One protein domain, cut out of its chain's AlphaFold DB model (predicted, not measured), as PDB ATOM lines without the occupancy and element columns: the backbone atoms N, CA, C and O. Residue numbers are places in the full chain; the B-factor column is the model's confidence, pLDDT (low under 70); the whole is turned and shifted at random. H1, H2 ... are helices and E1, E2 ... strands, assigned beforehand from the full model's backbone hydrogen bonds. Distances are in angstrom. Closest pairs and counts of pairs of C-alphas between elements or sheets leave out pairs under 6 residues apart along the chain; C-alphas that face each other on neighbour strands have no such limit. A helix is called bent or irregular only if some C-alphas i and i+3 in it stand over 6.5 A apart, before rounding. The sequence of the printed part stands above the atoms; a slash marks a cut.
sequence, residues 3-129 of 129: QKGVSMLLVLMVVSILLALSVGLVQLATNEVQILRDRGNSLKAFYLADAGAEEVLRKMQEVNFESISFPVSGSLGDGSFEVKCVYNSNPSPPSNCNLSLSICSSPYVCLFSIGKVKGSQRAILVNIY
ATOM      1  N   GLN A   3     147.633 232.371  28.621       59.16
ATOM      2  CA  GLN A   3     147.215 233.723  28.194       59.16
ATOM      3  C   GLN A   3     146.593 233.787  26.784       59.16
ATOM      4  O   GLN A   3     145.741 234.634  26.533       59.16
ATOM      5  N   LYS A   4     146.971 232.884  25.865       61.06
ATOM      6  CA  LYS A   4     146.444 232.887  24.484       61.06
ATOM      7  C   LYS A   4     144.988 232.408  24.386       61.06
ATOM      8  O   LYS A   4     144.262 232.887  23.525       61.06
ATOM      9  N   GLY A   5     144.546 231.520  25.281       69.12
ATOM     10  CA  GLY A   5     143.167 231.010  25.282       69.12
ATOM     11  C   GLY A   5     142.143 232.042  25.763       69.12
ATOM     12  O   GLY A   5     141.058 232.150  25.197       69.12
ATOM     13  N   VAL A   6     142.517 232.860  26.753       81.44
ATOM     14  CA  VAL A   6     141.636 233.897  27.323       81.44
ATOM     15  C   VAL A   6     141.353 235.010  26.310       81.44
ATOM     16  O   VAL A   6     140.218 235.468  26.197       81.44
ATOM     17  N   SER A   7     142.352 235.393  25.505       82.94
ATOM     18  CA  SER A   7     142.172 236.391  24.441       82.94
ATOM     19  C   SER A   7     141.175 235.936  23.372       82.94
ATOM     20  O   SER A   7     140.430 236.757  22.847       82.94
ATOM     21  N   MET A   8     141.146 234.642  23.045       84.81
ATOM     22  CA  MET A   8     140.231 234.102  22.037       84.81
ATOM     23  C   MET A   8     138.787 234.070  22.550       84.81
ATOM     24  O   MET A   8     137.863 234.421  21.819       84.81
ATOM     25  N   LEU A   9     138.602 233.730  23.828       89.38
ATOM     26  CA  LEU A   9     137.302 233.750  24.503       89.38
ATOM     27  C   LEU A   9     136.711 235.165  24.578       89.38
ATOM     28  O   LEU A   9     135.519 235.349  24.334       89.38
ATOM     29  N   LEU A  10     137.553 236.168  24.844       89.19
ATOM     30  CA  LEU A  10     137.146 237.573  24.876       89.19
ATOM     31  C   LEU A  10     136.670 238.062  23.501       89.19
ATOM     32  O   LEU A  10     135.610 238.671  23.395       89.19
ATOM     33  N   VAL A  11     137.414 237.748  22.436       93.94
ATOM     34  CA  VAL A  11     137.009 238.094  21.064       93.94
ATOM     35  C   VAL A  11     135.679 237.432  20.712       93.94
ATOM     36  O   VAL A  11     134.804 238.079  20.144       93.94
ATOM     37  N   LEU A  12     135.489 236.170  21.100       93.25
ATOM     38  CA  LEU A  12     134.264 235.429  20.815       93.25
ATOM     39  C   LEU A  12     133.048 236.024  21.544       93.25
ATOM     40  O   LEU A  12     131.981 236.126  20.942       93.25
ATOM     41  N   MET A  13     133.215 236.497  22.785       95.06
ATOM     42  CA  MET A  13     132.179 237.261  23.494       95.06
ATOM     43  C   MET A  13     131.842 238.580  22.797       95.06
ATOM     44  O   MET A  13     130.674 238.919  22.643       95.06
ATOM     45  N   VAL A  14     132.843 239.341  22.360       95.75
ATOM     46  CA  VAL A  14     132.587 240.627  21.694       95.75
ATOM     47  C   VAL A  14     131.863 240.410  20.363       95.75
ATOM     48  O   VAL A  14     130.892 241.102  20.064       95.75
ATOM     49  N   VAL A  15     132.282 239.411  19.586       95.88
ATOM     50  CA  VAL A  15     131.649 239.062  18.306       95.88
ATOM     51  C   VAL A  15     130.216 238.563  18.506       95.88
ATOM     52  O   VAL A  15     129.342 238.935  17.726       95.88
ATOM     53  N   SER A  16     129.936 237.776  19.550       95.69
ATOM     54  CA  SER A  16     128.572 237.299  19.819       95.69
ATOM     55  C   SER A  16     127.626 238.433  20.216       95.69
ATOM     56  O   SER A  16     126.488 238.464  19.749       95.69
ATOM     57  N   ILE A  17     128.103 239.406  20.998       96.62
ATOM     58  CA  ILE A  17     127.335 240.609  21.348       96.62
ATOM     59  C   ILE A  17     127.051 241.441  20.091       96.62
ATOM     60  O   ILE A  17     125.912 241.842  19.862       96.62
ATOM     61  N   LEU A  18     128.059 241.657  19.241       96.88
ATOM     62  CA  LEU A  18     127.898 242.388  17.980       96.88
ATOM     63  C   LEU A  18     126.908 241.700  17.030       96.88
ATOM     64  O   LEU A  18     126.102 242.374  16.390       96.88
ATOM     65  N   LEU A  19     126.932 240.367  16.963       96.06
ATOM     66  CA  LEU A  19     125.969 239.575  16.192       96.06
ATOM     67  C   LEU A  19     124.549 239.693  16.751       96.06
ATOM     68  O   LEU A  19     123.607 239.882  15.989       96.06
ATOM     69  N   ALA A  20     124.375 239.616  18.069       96.00
ATOM     70  CA  ALA A  20     123.059 239.777  18.683       96.00
ATOM     71  C   ALA A  20     122.460 241.162  18.380       96.00
ATOM     72  O   ALA A  20     121.283 241.271  18.032       96.00
ATOM     73  N   LEU A  21     123.286 242.211  18.441       96.69
ATOM     74  CA  LEU A  21     122.875 243.572  18.094       96.69
ATOM     75  C   LEU A  21     122.503 243.701  16.614       96.69
ATOM     76  O   LEU A  21     121.479 244.305  16.295       96.69
ATOM     77  N   SER A  22     123.291 243.122  15.705       96.06
ATOM     78  CA  SER A  22     123.008 243.215  14.269       96.06
ATOM     79  C   SER A  22     121.719 242.491  13.884       96.06
ATOM     80  O   SER A  22     120.917 243.048  13.134       96.06
ATOM     81  N   VAL A  23     121.450 241.310  14.450       95.31
ATOM     82  CA  VAL A  23     120.181 240.597  14.223       95.31
ATOM     83  C   VAL A  23     118.995 241.393  14.770       95.31
ATOM     84  O   VAL A  23     117.977 241.511  14.084       95.31
ATOM     85  N   GLY A  24     119.133 241.996  15.956       94.31
ATOM     86  CA  GLY A  24     118.094 242.855  16.529       94.31
ATOM     87  C   GLY A  24     117.754 244.054  15.636       94.31
ATOM     88  O   GLY A  24     116.580 244.363  15.427       94.31
ATOM     89  N   LEU A  25     118.764 244.692  15.038       94.62
ATOM     90  CA  LEU A  25     118.566 245.811  14.110       94.62
ATOM     91  C   LEU A  25     117.867 245.388  12.814       94.62
ATOM     92  O   LEU A  25     117.007 246.119  12.322       94.62
ATOM     93  N   VAL A  26     118.194 244.212  12.271       94.50
ATOM     94  CA  VAL A  26     117.534 243.689  11.064       94.50
ATOM     95  C   VAL A  26     116.046 243.459  11.319       94.50
ATOM     96  O   VAL A  26     115.227 243.874  10.503       94.50
ATOM     97  N   GLN A  27     115.688 242.870  12.464       90.56
ATOM     98  CA  GLN A  27     114.284 242.657  12.833       90.56
ATOM     99  C   GLN A  27     113.514 243.974  12.964       90.56
ATOM    100  O   GLN A  27     112.386 244.091  12.474       90.56
ATOM    101  N   LEU A  28     114.127 244.984  13.585       92.56
ATOM    102  CA  LEU A  28     113.516 246.302  13.713       92.56
ATOM    103  C   LEU A  28     113.284 246.936  12.334       92.56
ATOM    104  O   LEU A  28     112.177 247.376  12.034       92.56
ATOM    105  N   ALA A  29     114.291 246.899  11.458       90.69
ATOM    106  CA  ALA A  29     114.192 247.442  10.107       90.69
ATOM    107  C   ALA A  29     113.103 246.750   9.270       90.69
ATOM    108  O   ALA A  29     112.354 247.421   8.559       90.69
ATOM    109  N   THR A  30     112.967 245.424   9.366       89.25
ATOM    110  CA  THR A  30     111.925 244.697   8.624       89.25
ATOM    111  C   THR A  30     110.514 245.075   9.068       89.25
ATOM    112  O   THR A  30     109.626 245.201   8.225       89.25
ATOM    113  N   ASN A  31     110.315 245.320  10.365       87.62
ATOM    114  CA  ASN A  31     109.019 245.740  10.896       87.62
ATOM    115  C   ASN A  31     108.656 247.154  10.426       87.62
ATOM    116  O   ASN A  31     107.529 247.391   9.989       87.62
ATOM    117  N   GLU A  32     109.618 248.078  10.438       85.06
ATOM    118  CA  GLU A  32     109.421 249.446   9.943       85.06
ATOM    119  C   GLU A  32     109.028 249.472   8.457       85.06
ATOM    120  O   GLU A  32     108.112 250.195   8.060       85.06
ATOM    121  N   VAL A  33     109.645 248.626   7.622       84.94
ATOM    122  CA  VAL A  33     109.286 248.513   6.194       84.94
ATOM    123  C   VAL A  33     107.833 248.070   6.010       84.94
ATOM    124  O   VAL A  33     107.135 248.597   5.139       84.94
ATOM    125  N   GLN A  34     107.352 247.130   6.824       82.25
ATOM    126  CA  GLN A  34     105.963 246.679   6.757       82.25
ATOM    127  C   GLN A  34     104.992 247.802   7.139       82.25
ATOM    128  O   GLN A  34     104.047 248.072   6.393       82.25
ATOM    129  N   ILE A  35     105.281 248.526   8.225       82.12
ATOM    130  CA  ILE A  35     104.481 249.674   8.676       82.12
ATOM    131  C   ILE A  35     104.414 250.747   7.585       82.12
ATOM    132  O   ILE A  35     103.332 251.255   7.277       82.12
ATOM    133  N   LEU A  36     105.546 251.083   6.960       82.88
ATOM    134  CA  LEU A  36     105.595 252.057   5.866       82.88
ATOM    135  C   LEU A  36     104.744 251.618   4.671       82.88
ATOM    136  O   LEU A  36     104.054 252.443   4.068       82.88
ATOM    137  N   ARG A  37     104.742 250.321   4.345       81.62
ATOM    138  CA  ARG A  37     103.933 249.777   3.247       81.62
ATOM    139  C   ARG A  37     102.438 249.885   3.533       81.62
ATOM    140  O   ARG A  37     101.677 250.296   2.654       81.62
ATOM    141  N   ASP A  38     102.031 249.604   4.764       83.31
ATOM    142  CA  ASP A  38     100.640 249.737   5.198       83.31
ATOM    143  C   ASP A  38     100.194 251.203   5.227       83.31
ATOM    144  O   ASP A  38      99.080 251.525   4.799       83.31
ATOM    145  N   ARG A  39     101.084 252.124   5.621       85.88
ATOM    146  CA  ARG A  39     100.833 253.570   5.495       85.88
ATOM    147  C   ARG A  39     100.685 254.003   4.039       85.88
ATOM    148  O   ARG A  39      99.783 254.780   3.737       85.88
ATOM    149  N   GLY A  40     101.508 253.476   3.134       87.19
ATOM    150  CA  GLY A  40     101.388 253.729   1.697       87.19
ATOM    151  C   GLY A  40     100.036 253.283   1.135       87.19
ATOM    152  O   GLY A  40      99.363 254.055   0.454       87.19
ATOM    153  N   ASN A  41      99.587 252.072   1.475       89.19
ATOM    154  CA  ASN A  41      98.265 251.570   1.078       89.19
ATOM    155  C   ASN A  41      97.128 252.409   1.679       89.19
ATOM    156  O   ASN A  41      96.146 252.693   0.998       89.19
ATOM    157  N   SER A  42      97.288 252.861   2.922       89.19
ATOM    158  CA  SER A  42      96.351 253.764   3.593       89.19
ATOM    159  C   SER A  42      96.234 255.119   2.891       89.19
ATOM    160  O   SER A  42      95.127 255.629   2.747       89.19
ATOM    161  N   LEU A  43      97.346 255.710   2.444       91.12
ATOM    162  CA  LEU A  43      97.323 256.959   1.674       91.12
ATOM    163  C   LEU A  43      96.628 256.763   0.326       91.12
ATOM    164  O   LEU A  43      95.785 257.570  -0.047       91.12
ATOM    165  N   LYS A  44      96.912 255.664  -0.378       91.56
ATOM    166  CA  LYS A  44      96.206 255.333  -1.626       91.56
ATOM    167  C   LYS A  44      94.703 255.154  -1.411       91.56
ATOM    168  O   LYS A  44      93.915 255.670  -2.192       91.56
ATOM    169  N   ALA A  45      94.301 254.464  -0.342       91.19
ATOM    170  CA  ALA A  45      92.894 254.316   0.023       91.19
ATOM    171  C   ALA A  45      92.234 255.672   0.321       91.19
ATOM    172  O   ALA A  45      91.084 255.878  -0.047       91.19
ATOM    173  N   PHE A  46      92.960 256.613   0.931       92.88
ATOM    174  CA  PHE A  46      92.470 257.976   1.138       92.88
ATOM    175  C   PHE A  46      92.279 258.724  -0.188       92.88
ATOM    176  O   PHE A  46      91.199 259.249  -0.425       92.88
ATOM    177  N   TYR A  47      93.267 258.692  -1.088       93.38
ATOM    178  CA  TYR A  47      93.144 259.304  -2.417       93.38
ATOM    179  C   TYR A  47      92.003 258.710  -3.249       93.38
ATOM    180  O   TYR A  47      91.350 259.430  -3.993       93.38
ATOM    181  N   LEU A  48      91.731 257.410  -3.124       93.56
ATOM    182  CA  LEU A  48      90.583 256.789  -3.790       93.56
ATOM    183  C   LEU A  48      89.249 257.226  -3.192       93.56
ATOM    184  O   LEU A  48      88.288 257.391  -3.935       93.56
ATOM    185  N   ALA A  49      89.180 257.408  -1.872       91.25
ATOM    186  CA  ALA A  49      87.996 257.980  -1.238       91.25
ATOM    187  C   ALA A  49      87.760 259.412  -1.748       91.25
ATOM    188  O   ALA A  49      86.642 259.757  -2.119       91.25
ATOM    189  N   ASP A  50      88.812 260.217  -1.839       92.62
ATOM    190  CA  ASP A  50      88.736 261.590  -2.341       92.62
ATOM    191  C   ASP A  50      88.289 261.630  -3.812       92.62
ATOM    192  O   ASP A  50      87.271 262.231  -4.143       92.62
ATOM    193  N   ALA A  51      88.939 260.841  -4.674       92.38
ATOM    194  CA  ALA A  51      88.560 260.699  -6.079       92.38
ATOM    195  C   ALA A  51      87.115 260.207  -6.263       92.38
ATOM    196  O   ALA A  51      86.429 260.633  -7.189       92.38
ATOM    197  N   GLY A  52      86.634 259.323  -5.384       89.94
ATOM    198  CA  GLY A  52      85.244 258.887  -5.396       89.94
ATOM    199  C   GLY A  52      84.267 260.024  -5.097       89.94
ATOM    200  O   GLY A  52      83.249 260.143  -5.778       89.94
ATOM    201  N   ALA A  53      84.578 260.870  -4.110       87.38
ATOM    202  CA  ALA A  53      83.760 262.037  -3.784       87.38
ATOM    203  C   ALA A  53      83.737 263.040  -4.948       87.38
ATOM    204  O   ALA A  53      82.656 263.457  -5.365       87.38
ATOM    205  N   GLU A  54      84.900 263.336  -5.532       89.62
ATOM    206  CA  GLU A  54      85.030 264.214  -6.700       89.62
ATOM    207  C   GLU A  54      84.271 263.680  -7.921       89.62
ATOM    208  O   GLU A  54      83.585 264.432  -8.605       89.62
ATOM    209  N   GLU A  55      84.311 262.372  -8.177       89.12
ATOM    210  CA  GLU A  55      83.560 261.753  -9.275       89.12
ATOM    211  C   GLU A  55      82.044 261.922  -9.100       89.12
ATOM    212  O   GLU A  55      81.314 262.129 -10.072       89.12
ATOM    213  N   VAL A  56      81.554 261.854  -7.860       85.69
ATOM    214  CA  VAL A  56      80.144 262.115  -7.555       85.69
ATOM    215  C   VAL A  56      79.811 263.593  -7.740       85.69
ATOM    216  O   VAL A  56      78.800 263.891  -8.372       85.69
ATOM    217  N   LEU A  57      80.649 264.509  -7.254       83.75
ATOM    218  CA  LEU A  57      80.458 265.954  -7.436       83.75
ATOM    219  C   LEU A  57      80.475 266.348  -8.920       83.75
ATOM    220  O   LEU A  57      79.605 267.094  -9.371       83.75
ATOM    221  N   ARG A  58      81.390 265.776  -9.710       86.94
ATOM    222  CA  ARG A  58      81.438 265.941 -11.170       86.94
ATOM    223  C   ARG A  58      80.133 265.492 -11.817       86.94
ATOM    224  O   ARG A  58      79.553 266.233 -12.604       86.94
ATOM    225  N   LYS A  59      79.639 264.302 -11.458       84.50
ATOM    226  CA  LYS A  59      78.349 263.806 -11.959       84.50
ATOM    227  C   LYS A  59      77.198 264.718 -11.562       84.50
ATOM    228  O   LYS A  59      76.329 264.938 -12.394       84.50
ATOM    229  N   MET A  60      77.201 265.273 -10.344       79.25
ATOM    230  CA  MET A  60      76.162 266.215  -9.892       79.25
ATOM    231  C   MET A  60      76.133 267.447 -10.781       79.25
ATOM    232  O   MET A  60      75.061 267.873 -11.197       79.25
ATOM    233  N   GLN A  61      77.305 267.976 -11.113       80.88
ATOM    234  CA  GLN A  61      77.427 269.116 -12.005       80.88
ATOM    235  C   GLN A  61      76.958 268.790 -13.434       80.88
ATOM    236  O   GLN A  61      76.279 269.607 -14.047       80.88
ATOM    237  N   GLU A  62      77.265 267.599 -13.954       82.94
ATOM    238  CA  GLU A  62      76.867 267.178 -15.308       82.94
ATOM    239  C   GLU A  62      75.357 267.011 -15.473       82.94
ATOM    240  O   GLU A  62      74.810 267.387 -16.509       82.94
ATOM    241  N   VAL A  63      74.676 266.479 -14.457       77.94
ATOM    242  CA  VAL A  63      73.218 266.297 -14.492       77.94
ATOM    243  C   VAL A  63      72.454 267.519 -13.976       77.94
ATOM    244  O   VAL A  63      71.269 267.403 -13.710       77.94
ATOM    245  N   ASN A  64      73.091 268.685 -13.789       70.50
ATOM    246  CA  ASN A  64      72.474 269.857 -13.137       70.50
ATOM    247  C   ASN A  64      71.764 269.499 -11.816       70.50
ATOM    248  O   ASN A  64      70.694 270.021 -11.510       70.50
ATOM    249  N   PHE A  65      72.356 268.591 -11.036       66.12
ATOM    250  CA  PHE A  65      71.801 268.049  -9.793       66.12
ATOM    251  C   PHE A  65      70.455 267.300  -9.963       66.12
ATOM    252  O   PHE A  65      69.727 267.075  -8.993       66.12
ATOM    253  N   GLU A  66      70.124 266.856 -11.178       60.19
ATOM    254  CA  GLU A  66      69.009 265.950 -11.456       60.19
ATOM    255  C   GLU A  66      69.373 264.502 -11.078       60.19
ATOM    256  O   GLU A  66      69.987 263.761 -11.836       60.19
ATOM    257  N   SER A  67      68.971 264.086  -9.873       66.38
ATOM    258  CA  SER A  67      68.908 262.691  -9.393       66.38
ATOM    259  C   SER A  67      70.155 261.830  -9.634       66.38
ATOM    260  O   SER A  67      70.252 261.089 -10.611       66.38
ATOM    261  N   ILE A  68      71.075 261.825  -8.666       73.94
ATOM    262  CA  ILE A  68      72.096 260.772  -8.571       73.94
ATOM    263  C   ILE A  68      71.592 259.640  -7.686       73.94
ATOM    264  O   ILE A  68      71.220 259.857  -6.531       73.94
ATOM    265  N   SER A  69      71.668 258.418  -8.214       76.19
ATOM    266  CA  SER A  69      71.437 257.192  -7.455       76.19
ATOM    267  C   SER A  69      72.700 256.767  -6.706       76.19
ATOM    268  O   SER A  69      73.748 256.553  -7.314       76.19
ATOM    269  N   PHE A  70      72.579 256.573  -5.395       78.56
ATOM    270  CA  PHE A  70      73.617 255.990  -4.540       78.56
ATOM    271  C   PHE A  70      73.296 254.520  -4.204       78.56
ATOM    272  O   PHE A  70      72.115 254.167  -4.161       78.56
ATOM    273  N   PRO A  71      74.298 253.666  -3.908       82.31
ATOM    274  CA  PRO A  71      75.733 253.961  -3.840       82.31
ATOM    275  C   PRO A  71      76.393 254.093  -5.218       82.31
ATOM    276  O   PRO A  71      76.069 253.359  -6.149       82.31
ATOM    277  N   VAL A  72      77.365 255.001  -5.330       85.75
ATOM    278  CA  VAL A  72      78.214 255.136  -6.522       85.75
ATOM    279  C   VAL A  72      79.531 254.430  -6.249       85.75
ATOM    280  O   VAL A  72      80.278 254.823  -5.359       85.75
ATOM    281  N   SER A  73      79.827 253.385  -7.010       90.19
ATOM    282  CA  SER A  73      81.089 252.653  -6.904       90.19
ATOM    283  C   SER A  73      81.910 252.786  -8.175       90.19
ATOM    284  O   SER A  73      81.360 252.807  -9.276       90.19
ATOM    285  N   GLY A  74      83.228 252.796  -8.024       90.19
ATOM    286  CA  GLY A  74      84.167 252.764  -9.134       90.19
ATOM    287  C   GLY A  74      85.487 252.119  -8.739       90.19
ATOM    288  O   GLY A  74      85.729 251.788  -7.577       90.19
ATOM    289  N   SER A  75      86.348 251.914  -9.727       91.19
ATOM    290  CA  SER A  75      87.696 251.386  -9.532       91.19
ATOM    291  C   SER A  75      88.703 252.271 -10.237       91.19
ATOM    292  O   SER A  75      88.460 252.699 -11.365       91.19
ATOM    293  N   LEU A  76      89.843 252.503  -9.597       88.62
ATOM    294  CA  LEU A  76      90.935 253.267 -10.177       88.62
ATOM    295  C   LEU A  76      92.256 252.579  -9.823       88.62
ATOM    296  O   LEU A  76      92.629 252.469  -8.655       88.62
ATOM    297  N   GLY A  77      92.949 252.079 -10.848       88.19
ATOM    298  CA  GLY A  77      94.192 251.328 -10.675       88.19
ATOM    299  C   GLY A  77      93.991 250.018  -9.904       88.19
ATOM    300  O   GLY A  77      93.206 249.168 -10.313       88.19
ATOM    301  N   ASP A  78      94.725 249.848  -8.799       89.75
ATOM    302  CA  ASP A  78      94.714 248.648  -7.950       89.75
ATOM    303  C   ASP A  78      93.754 248.730  -6.748       89.75
ATOM    304  O   ASP A  78      93.861 247.931  -5.811       89.75
ATOM    305  N   GLY A  79      92.818 249.682  -6.763       90.88
ATOM    306  CA  GLY A  79      91.840 249.881  -5.698       90.88
ATOM    307  C   GLY A  79      90.445 250.244  -6.190       90.88
ATOM    308  O   GLY A  79      90.202 250.474  -7.378       90.88
ATOM    309  N   SER A  80      89.511 250.289  -5.247       93.38
ATOM    310  CA  SER A  80      88.118 250.651  -5.495       93.38
ATOM    311  C   SER A  80      87.633 251.716  -4.528       93.38
ATOM    312  O   SER A  80      88.182 251.882  -3.436       93.38
ATOM    313  N   PHE A  81      86.601 252.440  -4.939       92.75
ATOM    314  CA  PHE A  81      85.899 253.391  -4.099       92.75
ATOM    315  C   PHE A  81      84.391 253.144  -4.124       92.75
ATOM    316  O   PHE A  81      83.839 252.597  -5.081       92.75
ATOM    317  N   GLU A  82      83.728 253.539  -3.046       90.62
ATOM    318  CA  GLU A  82      82.292 253.410  -2.841       90.62
ATOM    319  C   GLU A  82      81.797 254.654  -2.102       90.62
ATOM    320  O   GLU A  82      82.209 254.911  -0.972       90.62
ATOM    321  N   VAL A  83      80.911 255.417  -2.733       87.88
ATOM    322  CA  VAL A  83      80.314 256.625  -2.171       87.88
ATOM    323  C   VAL A  83      78.868 256.359  -1.805       87.88
ATOM    324  O   VAL A  83      78.082 255.856  -2.611       87.88
ATOM    325  N   LYS A  84      78.512 256.725  -0.581       84.38
ATOM    326  CA  LYS A  84      77.162 256.671  -0.024       84.38
ATOM    327  C   LYS A  84      76.723 258.083   0.317       84.38
ATOM    328  O   LYS A  84      77.548 258.915   0.666       84.38
ATOM    329  N   CYS A  85      75.431 258.341   0.253       78.38
ATOM    330  CA  CYS A  85      74.862 259.576   0.773       78.38
ATOM    331  C   CYS A  85      74.233 259.292   2.146       78.38
ATOM    332  O   CYS A  85      73.629 258.234   2.354       78.38
ATOM    333  N   VAL A  86      74.412 260.218   3.086       69.94
ATOM    334  CA  VAL A  86      73.873 260.158   4.448       69.94
ATOM    335  C   VAL A  86      73.165 261.478   4.747       69.94
ATOM    336  O   VAL A  86      73.736 262.552   4.557       69.94
ATOM    337  N   TYR A  87      71.923 261.396   5.226       67.25
ATOM    338  CA  TYR A  87      71.161 262.559   5.682       67.25
ATOM    339  C   TYR A  87      71.416 262.795   7.176       67.25
ATOM    340  O   TYR A  87      71.402 261.851   7.961       67.25
ATOM    341  N   ASN A  88      71.597 264.052   7.595       57.78
ATOM    342  CA  ASN A  88      71.896 264.403   8.993       57.78
ATOM    343  C   ASN A  88      70.808 263.941   9.995       57.78
ATOM    344  O   ASN A  88      71.086 263.706  11.166       57.78
ATOM    345  N   SER A  89      69.567 263.748   9.543       54.94
ATOM    346  CA  SER A  89      68.463 263.295  10.396       54.94
ATOM    347  C   SER A  89      68.502 261.805  10.763       54.94
ATOM    348  O   SER A  89      67.800 261.431  11.696       54.94
ATOM    349  N   ASN A  90      69.313 260.967  10.096       52.47
ATOM    350  CA  ASN A  90      69.469 259.542  10.416       52.47
ATOM    351  C   ASN A  90      70.912 259.053  10.137       52.47
ATOM    352  O   ASN A  90      71.336 259.041   8.982       52.47
ATOM    353  N   PRO A  91      71.661 258.561  11.144       50.75
ATOM    354  CA  PRO A  91      73.045 258.093  10.976       50.75
ATOM    355  C   PRO A  91      73.167 256.749  10.237       50.75
ATOM    356  O   PRO A  91      74.275 256.299   9.944       50.75
ATOM    357  N   SER A  92      72.051 256.075   9.948       50.81
ATOM    358  CA  SER A  92      72.038 254.866   9.127       50.81
ATOM    359  C   SER A  92      72.056 255.252   7.644       50.81
ATOM    360  O   SER A  92      71.134 255.954   7.221       50.81
ATOM    361  N   PRO A  93      73.036 254.794   6.839       51.84
ATOM    362  CA  PRO A  93      73.058 255.082   5.411       51.84
ATOM    363  C   PRO A  93      71.784 254.500   4.784       51.84
ATOM    364  O   PRO A  93      71.614 253.277   4.819       51.84
ATOM    365  N   PRO A  94      70.860 255.323   4.254       54.53
ATOM    366  CA  PRO A  94      69.734 254.785   3.508       54.53
ATOM    367  C   PRO A  94      70.291 253.957   2.345       54.53
ATOM    368  O   PRO A  94      71.246 254.359   1.680       54.53
ATOM    369  N   SER A  95      69.699 252.789   2.095       51.59
ATOM    370  CA  SER A  95      70.094 251.853   1.027       51.59
ATOM    371  C   SER A  95      70.047 252.458  -0.384       51.59
ATOM    372  O   SER A  95      70.533 251.857  -1.336       51.59
ATOM    373  N   ASN A  96      69.443 253.637  -0.511       54.31
ATOM    374  CA  ASN A  96      69.066 254.301  -1.741       54.31
ATOM    375  C   ASN A  96      68.760 255.773  -1.414       54.31
ATOM    376  O   ASN A  96      67.607 256.168  -1.259       54.31
ATOM    377  N   CYS A  97      69.809 256.582  -1.261       61.56
ATOM    378  CA  CYS A  97      69.670 258.036  -1.313       61.56
ATOM    379  C   CYS A  97      69.557 258.448  -2.786       61.56
ATOM    380  O   CYS A  97      70.380 258.034  -3.604       61.56
ATOM    381  N   ASN A  98      68.532 259.230  -3.117       61.66
ATOM    382  CA  ASN A  98      68.389 259.862  -4.422       61.66
ATOM    383  C   ASN A  98      68.433 261.375  -4.197       61.66
ATOM    384  O   ASN A  98      67.543 261.928  -3.548       61.66
ATOM    385  N   LEU A  99      69.497 262.031  -4.662       62.72
ATOM    386  CA  LEU A  99      69.604 263.487  -4.580       62.72
ATOM    387  C   LEU A  99      68.794 264.112  -5.720       62.72
ATOM    388  O   LEU A  99      69.334 264.354  -6.793       62.72
ATOM    389  N   SER A 100      67.498 264.346  -5.514       53.78
ATOM    390  CA  SER A 100      66.676 265.167  -6.411       53.78
ATOM    391  C   SER A 100      66.643 266.621  -5.931       53.78
ATOM    392  O   SER A 100      66.613 266.881  -4.734       53.78
ATOM    393  N   LEU A 101      66.624 267.570  -6.872       46.53
ATOM    394  CA  LEU A 101      66.742 269.032  -6.719       46.53
ATOM    395  C   LEU A 101      65.817 269.727  -5.685       46.53
ATOM    396  O   LEU A 101      65.920 270.933  -5.482       46.53
ATOM    397  N   SER A 102      64.906 269.018  -5.012       43.28
ATOM    398  CA  SER A 102      63.991 269.598  -4.017       43.28
ATOM    399  C   SER A 102      64.593 269.761  -2.611       43.28
ATOM    400  O   SER A 102      63.872 270.127  -1.684       43.28
ATOM    401  N   ILE A 103      65.900 269.530  -2.428       45.31
ATOM    402  CA  ILE A 103      66.589 269.618  -1.123       45.31
ATOM    403  C   ILE A 103      67.116 271.022  -0.778       45.31
ATOM    404  O   ILE A 103      67.704 271.205   0.287       45.31
ATOM    405  N   CYS A 104      66.821 272.044  -1.589       44.41
ATOM    406  CA  CYS A 104      67.122 273.455  -1.286       44.41
ATOM    407  C   CYS A 104      66.309 274.033  -0.100       44.41
ATOM    408  O   CYS A 104      66.063 275.234  -0.029       44.41
ATOM    409  N   SER A 105      65.851 273.201   0.840       43.69
ATOM    410  CA  SER A 105      65.155 273.623   2.065       43.69
ATOM    411  C   SER A 105      65.682 272.966   3.355       43.69
ATOM    412  O   SER A 105      65.026 273.074   4.384       43.69
ATOM    413  N   SER A 106      66.912 272.415   3.329       46.88
ATOM    414  CA  SER A 106      67.692 271.889   4.479       46.88
ATOM    415  C   SER A 106      67.134 270.586   5.096       46.88
ATOM    416  O   SER A 106      65.935 270.496   5.354       46.88
ATOM    417  N   PRO A 107      67.965 269.544   5.322       54.06
ATOM    418  CA  PRO A 107      69.263 269.610   5.993       54.06
ATOM    419  C   PRO A 107      70.448 269.168   5.120       54.06
ATOM    420  O   PRO A 107      70.284 268.429   4.155       54.06
ATOM    421  N   TYR A 108      71.647 269.614   5.507       58.31
ATOM    422  CA  TYR A 108      72.953 269.251   4.943       58.31
ATOM    423  C   TYR A 108      73.034 267.786   4.479       58.31
ATOM    424  O   TYR A 108      72.739 266.868   5.259       58.31
ATOM    425  N   VAL A 109      73.443 267.565   3.226       68.94
ATOM    426  CA  VAL A 109      73.662 266.219   2.681       68.94
ATOM    427  C   VAL A 109      75.146 265.889   2.777       68.94
ATOM    428  O   VAL A 109      75.996 266.612   2.259       68.94
ATOM    429  N   CYS A 110      75.460 264.773   3.429       74.25
ATOM    430  CA  CYS A 110      76.830 264.302   3.575       74.25
ATOM    431  C   CYS A 110      77.112 263.191   2.559       74.25
ATOM    432  O   CYS A 110      76.397 262.187   2.508       74.25
ATOM    433  N   LEU A 111      78.190 263.327   1.791       81.00
ATOM    434  CA  LEU A 111      78.762 262.227   1.022       81.00
ATOM    435  C   LEU A 111      79.760 261.473   1.893       81.00
ATOM    436  O   LEU A 111      80.722 262.043   2.398       81.00
ATOM    437  N   PHE A 112      79.541 260.176   2.052       84.69
ATOM    438  CA  PHE A 112      80.448 259.252   2.709       84.69
ATOM    439  C   PHE A 112      81.165 258.421   1.651       84.69
ATOM    440  O   PHE A 112      80.613 257.448   1.134       84.69
ATOM    441  N   SER A 113      82.385 258.817   1.306       88.56
ATOM    442  CA  SER A 113      83.215 258.114   0.332       88.56
ATOM    443  C   SER A 113      84.198 257.184   1.024       88.56
ATOM    444  O   SER A 113      84.845 257.564   1.995       88.56
ATOM    445  N   ILE A 114      84.323 255.958   0.529       91.00
ATOM    446  CA  ILE A 114      85.172 254.907   1.081       91.00
ATOM    447  C   ILE A 114      86.115 254.420  -0.011       91.00
ATOM    448  O   ILE A 114      85.655 253.842  -0.988       91.00
ATOM    449  N   GLY A 115      87.423 254.552   0.184       92.31
ATOM    450  CA  GLY A 115      88.443 253.957  -0.676       92.31
ATOM    451  C   GLY A 115      89.041 252.694  -0.058       92.31
ATOM    452  O   GLY A 115      89.250 252.615   1.158       92.31
ATOM    453  N   LYS A 116      89.307 251.688  -0.893       92.50
ATOM    454  CA  LYS A 116      89.798 250.356  -0.511       92.50
ATOM    455  C   LYS A 116      90.992 249.963  -1.389       92.50
ATOM    456  O   LYS A 116      90.879 249.926  -2.612       92.50
ATOM    457  N   VAL A 117      92.126 249.628  -0.764       93.12
ATOM    458  CA  VAL A 117      93.356 249.161  -1.441       93.12
ATOM    459  C   VAL A 117      94.033 248.081  -0.619       93.12
ATOM    460  O   VAL A 117      94.459 248.350   0.501       93.12
ATOM    461  N   LYS A 118      94.197 246.877  -1.188       84.69
ATOM    462  CA  LYS A 118      95.031 245.788  -0.631       84.69
ATOM    463  C   LYS A 118      94.877 245.591   0.893       84.69
ATOM    464  O   LYS A 118      95.865 245.464   1.607       84.69
ATOM    465  N   GLY A 119      93.634 245.593   1.386       81.75
ATOM    466  CA  GLY A 119      93.300 245.398   2.806       81.75
ATOM    467  C   GLY A 119      93.270 246.668   3.669       81.75
ATOM    468  O   GLY A 119      92.805 246.611   4.801       81.75
ATOM    469  N   SER A 120      93.698 247.820   3.146       86.00
ATOM    470  CA  SER A 120      93.533 249.123   3.795       86.00
ATOM    471  C   SER A 120      92.260 249.815   3.310       86.00
ATOM    472  O   SER A 120      91.977 249.840   2.110       86.00
ATOM    473  N   GLN A 121      91.504 250.392   4.242       90.12
ATOM    474  CA  GLN A 121      90.285 251.138   3.958       90.12
ATOM    475  C   GLN A 121      90.335 252.490   4.664       90.12
ATOM    476  O   GLN A 121      90.635 252.570   5.857       90.12
ATOM    477  N   ARG A 122      90.021 253.554   3.927       90.00
ATOM    478  CA  ARG A 122      89.857 254.909   4.463       90.00
ATOM    479  C   ARG A 122      88.550 255.490   3.964       90.00
ATOM    480  O   ARG A 122      88.104 255.155   2.872       90.00
ATOM    481  N   ALA A 123      87.934 256.321   4.791       87.06
ATOM    482  CA  ALA A 123      86.688 256.980   4.458       87.06
ATOM    483  C   ALA A 123      86.808 258.483   4.693       87.06
ATOM    484  O   ALA A 123      87.513 258.911   5.609       87.06
ATOM    485  N   ILE A 124      86.119 259.251   3.860       85.69
ATOM    486  CA  ILE A 124      86.023 260.704   3.929       85.69
ATOM    487  C   ILE A 124      84.542 261.053   3.946       85.69
ATOM    488  O   ILE A 124      83.748 260.491   3.187       85.69
ATOM    489  N   LEU A 125      84.180 261.971   4.835       81.19
ATOM    490  CA  LEU A 125      82.856 262.559   4.879       81.19
ATOM    491  C   LEU A 125      82.959 263.989   4.352       81.19
ATOM    492  O   LEU A 125      83.682 264.805   4.923       81.19
ATOM    493  N   VAL A 126      82.247 264.273   3.268       80.12
ATOM    494  CA  VAL A 126      82.185 265.592   2.636       80.12
ATOM    495  C   VAL A 126      80.795 266.158   2.870       80.12
ATOM    496  O   VAL A 126      79.799 265.513   2.545       80.12
ATOM    497  N   ASN A 127      80.727 267.346   3.462       74.25
ATOM    498  CA  ASN A 127      79.468 268.043   3.684       74.25
ATOM    499  C   ASN A 127      79.190 268.976   2.500       74.25
ATOM    500  O   ASN A 127      80.032 269.820   2.186       74.25
ATOM    501  N   ILE A 128      78.040 268.802   1.851       68.94
ATOM    502  CA  ILE A 128      77.600 269.637   0.734       68.94
ATOM    503  C   ILE A 128      76.555 270.621   1.264       68.94
ATOM    504  O   ILE A 128      75.545 270.213   1.849       68.94
ATOM    505  N   TYR A 129      76.845 271.907   1.068       63.44
ATOM    506  CA  TYR A 129      76.031 273.054   1.470       63.44
ATOM    507  C   TYR A 129      75.248 273.610   0.286       63.44
ATOM    508  O   TYR A 129      75.834 273.662  -0.819       63.44
TER     509      TYR A 129
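What this domain is: This is residues 3 to 129 of the 129 residues of an uncharacterized protein of Candidatus Parcubacteria bacterium (UniProt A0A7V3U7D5). One very long helix, H1, runs into a small head, in which a twisted sheet of four strands, E1 to E4, packs on residues 38 to 57 of the helix, while its residues 3 to 37 stick out from the head like a handle. Residues 3 to 37 of H1 stand free and make most of the length, and a long loop, residues 88 to 108, lies at the far end of the head. The printed part has 127 residues, with one named helix and then four named strands, H1 E1 E2 E3 E4; the sheet has the order E1 - E2 - E3 - E4, all antiparallel, and the class is mixed, helices and strands. The whole is extended, with a radius of gyration of the C-alphas of 26.7 A, and spans 96 by 30 by 22 A.

How they stand to each other: H1, residues 3 to 62, is on the sheet formed by E1, residues 72 to 76, E2, residues 79 to 87, E3, residues 109 to 117, and E4, residues 120 to 128. This gives two layers, a helix on one face of a sheet. The closest C-alphas of H1 and E3 are those of Ala 49 and Gly 115, 4.1 A apart; those of H1 and E4 are Phe 46 and Arg 122, 5.2 A apart. The strands form a meander, each the antiparallel neighbour of the one before. In the hairpin of E1 and E2, N 74 and O 81 are within hydrogen-bond range at 3.0 A. In the hairpin of E2 and E3, N 112 and O 84 are within range at 2.7 A. In the hairpin of E3 and E4, N 113 and O 124 are within range at 2.9 A. The edge strands E1 and E4 are apart. In H1, 54 of 56 O i to N i+4 pairs are within hydrogen-bond range.

Where its parts are: H1 begins at C-alpha 3, (147.215, 233.723, 28.194), and ends at C-alpha 62, (76.867, 267.178, -15.308), 89.2 A away; it is not bent. E1 measures 13.4 A from first to last C-alpha, E2 26.8 A, E3 26.4 A and E4 26.2 A. E4 ends at C-alpha 128, (77.600, 269.637, 0.734).

The domain as a whole: The C-alphas farthest apart are those of Gln 3 and Ser 102, 96.2 A. Without residues 3 to 37, the body of 92 residues spans 43 by 28 by 21 A. The printed part has no cut. The link from E2 to E3, 21 residues, is long; residues 98 to 99 in it pair, antiparallel, with residues 68 to 69. The mean pLDDT of the printed part is 80.1, and it is under 70 at residues 3 to 5, 65 to 67, 86 to 109 and 128 to 129.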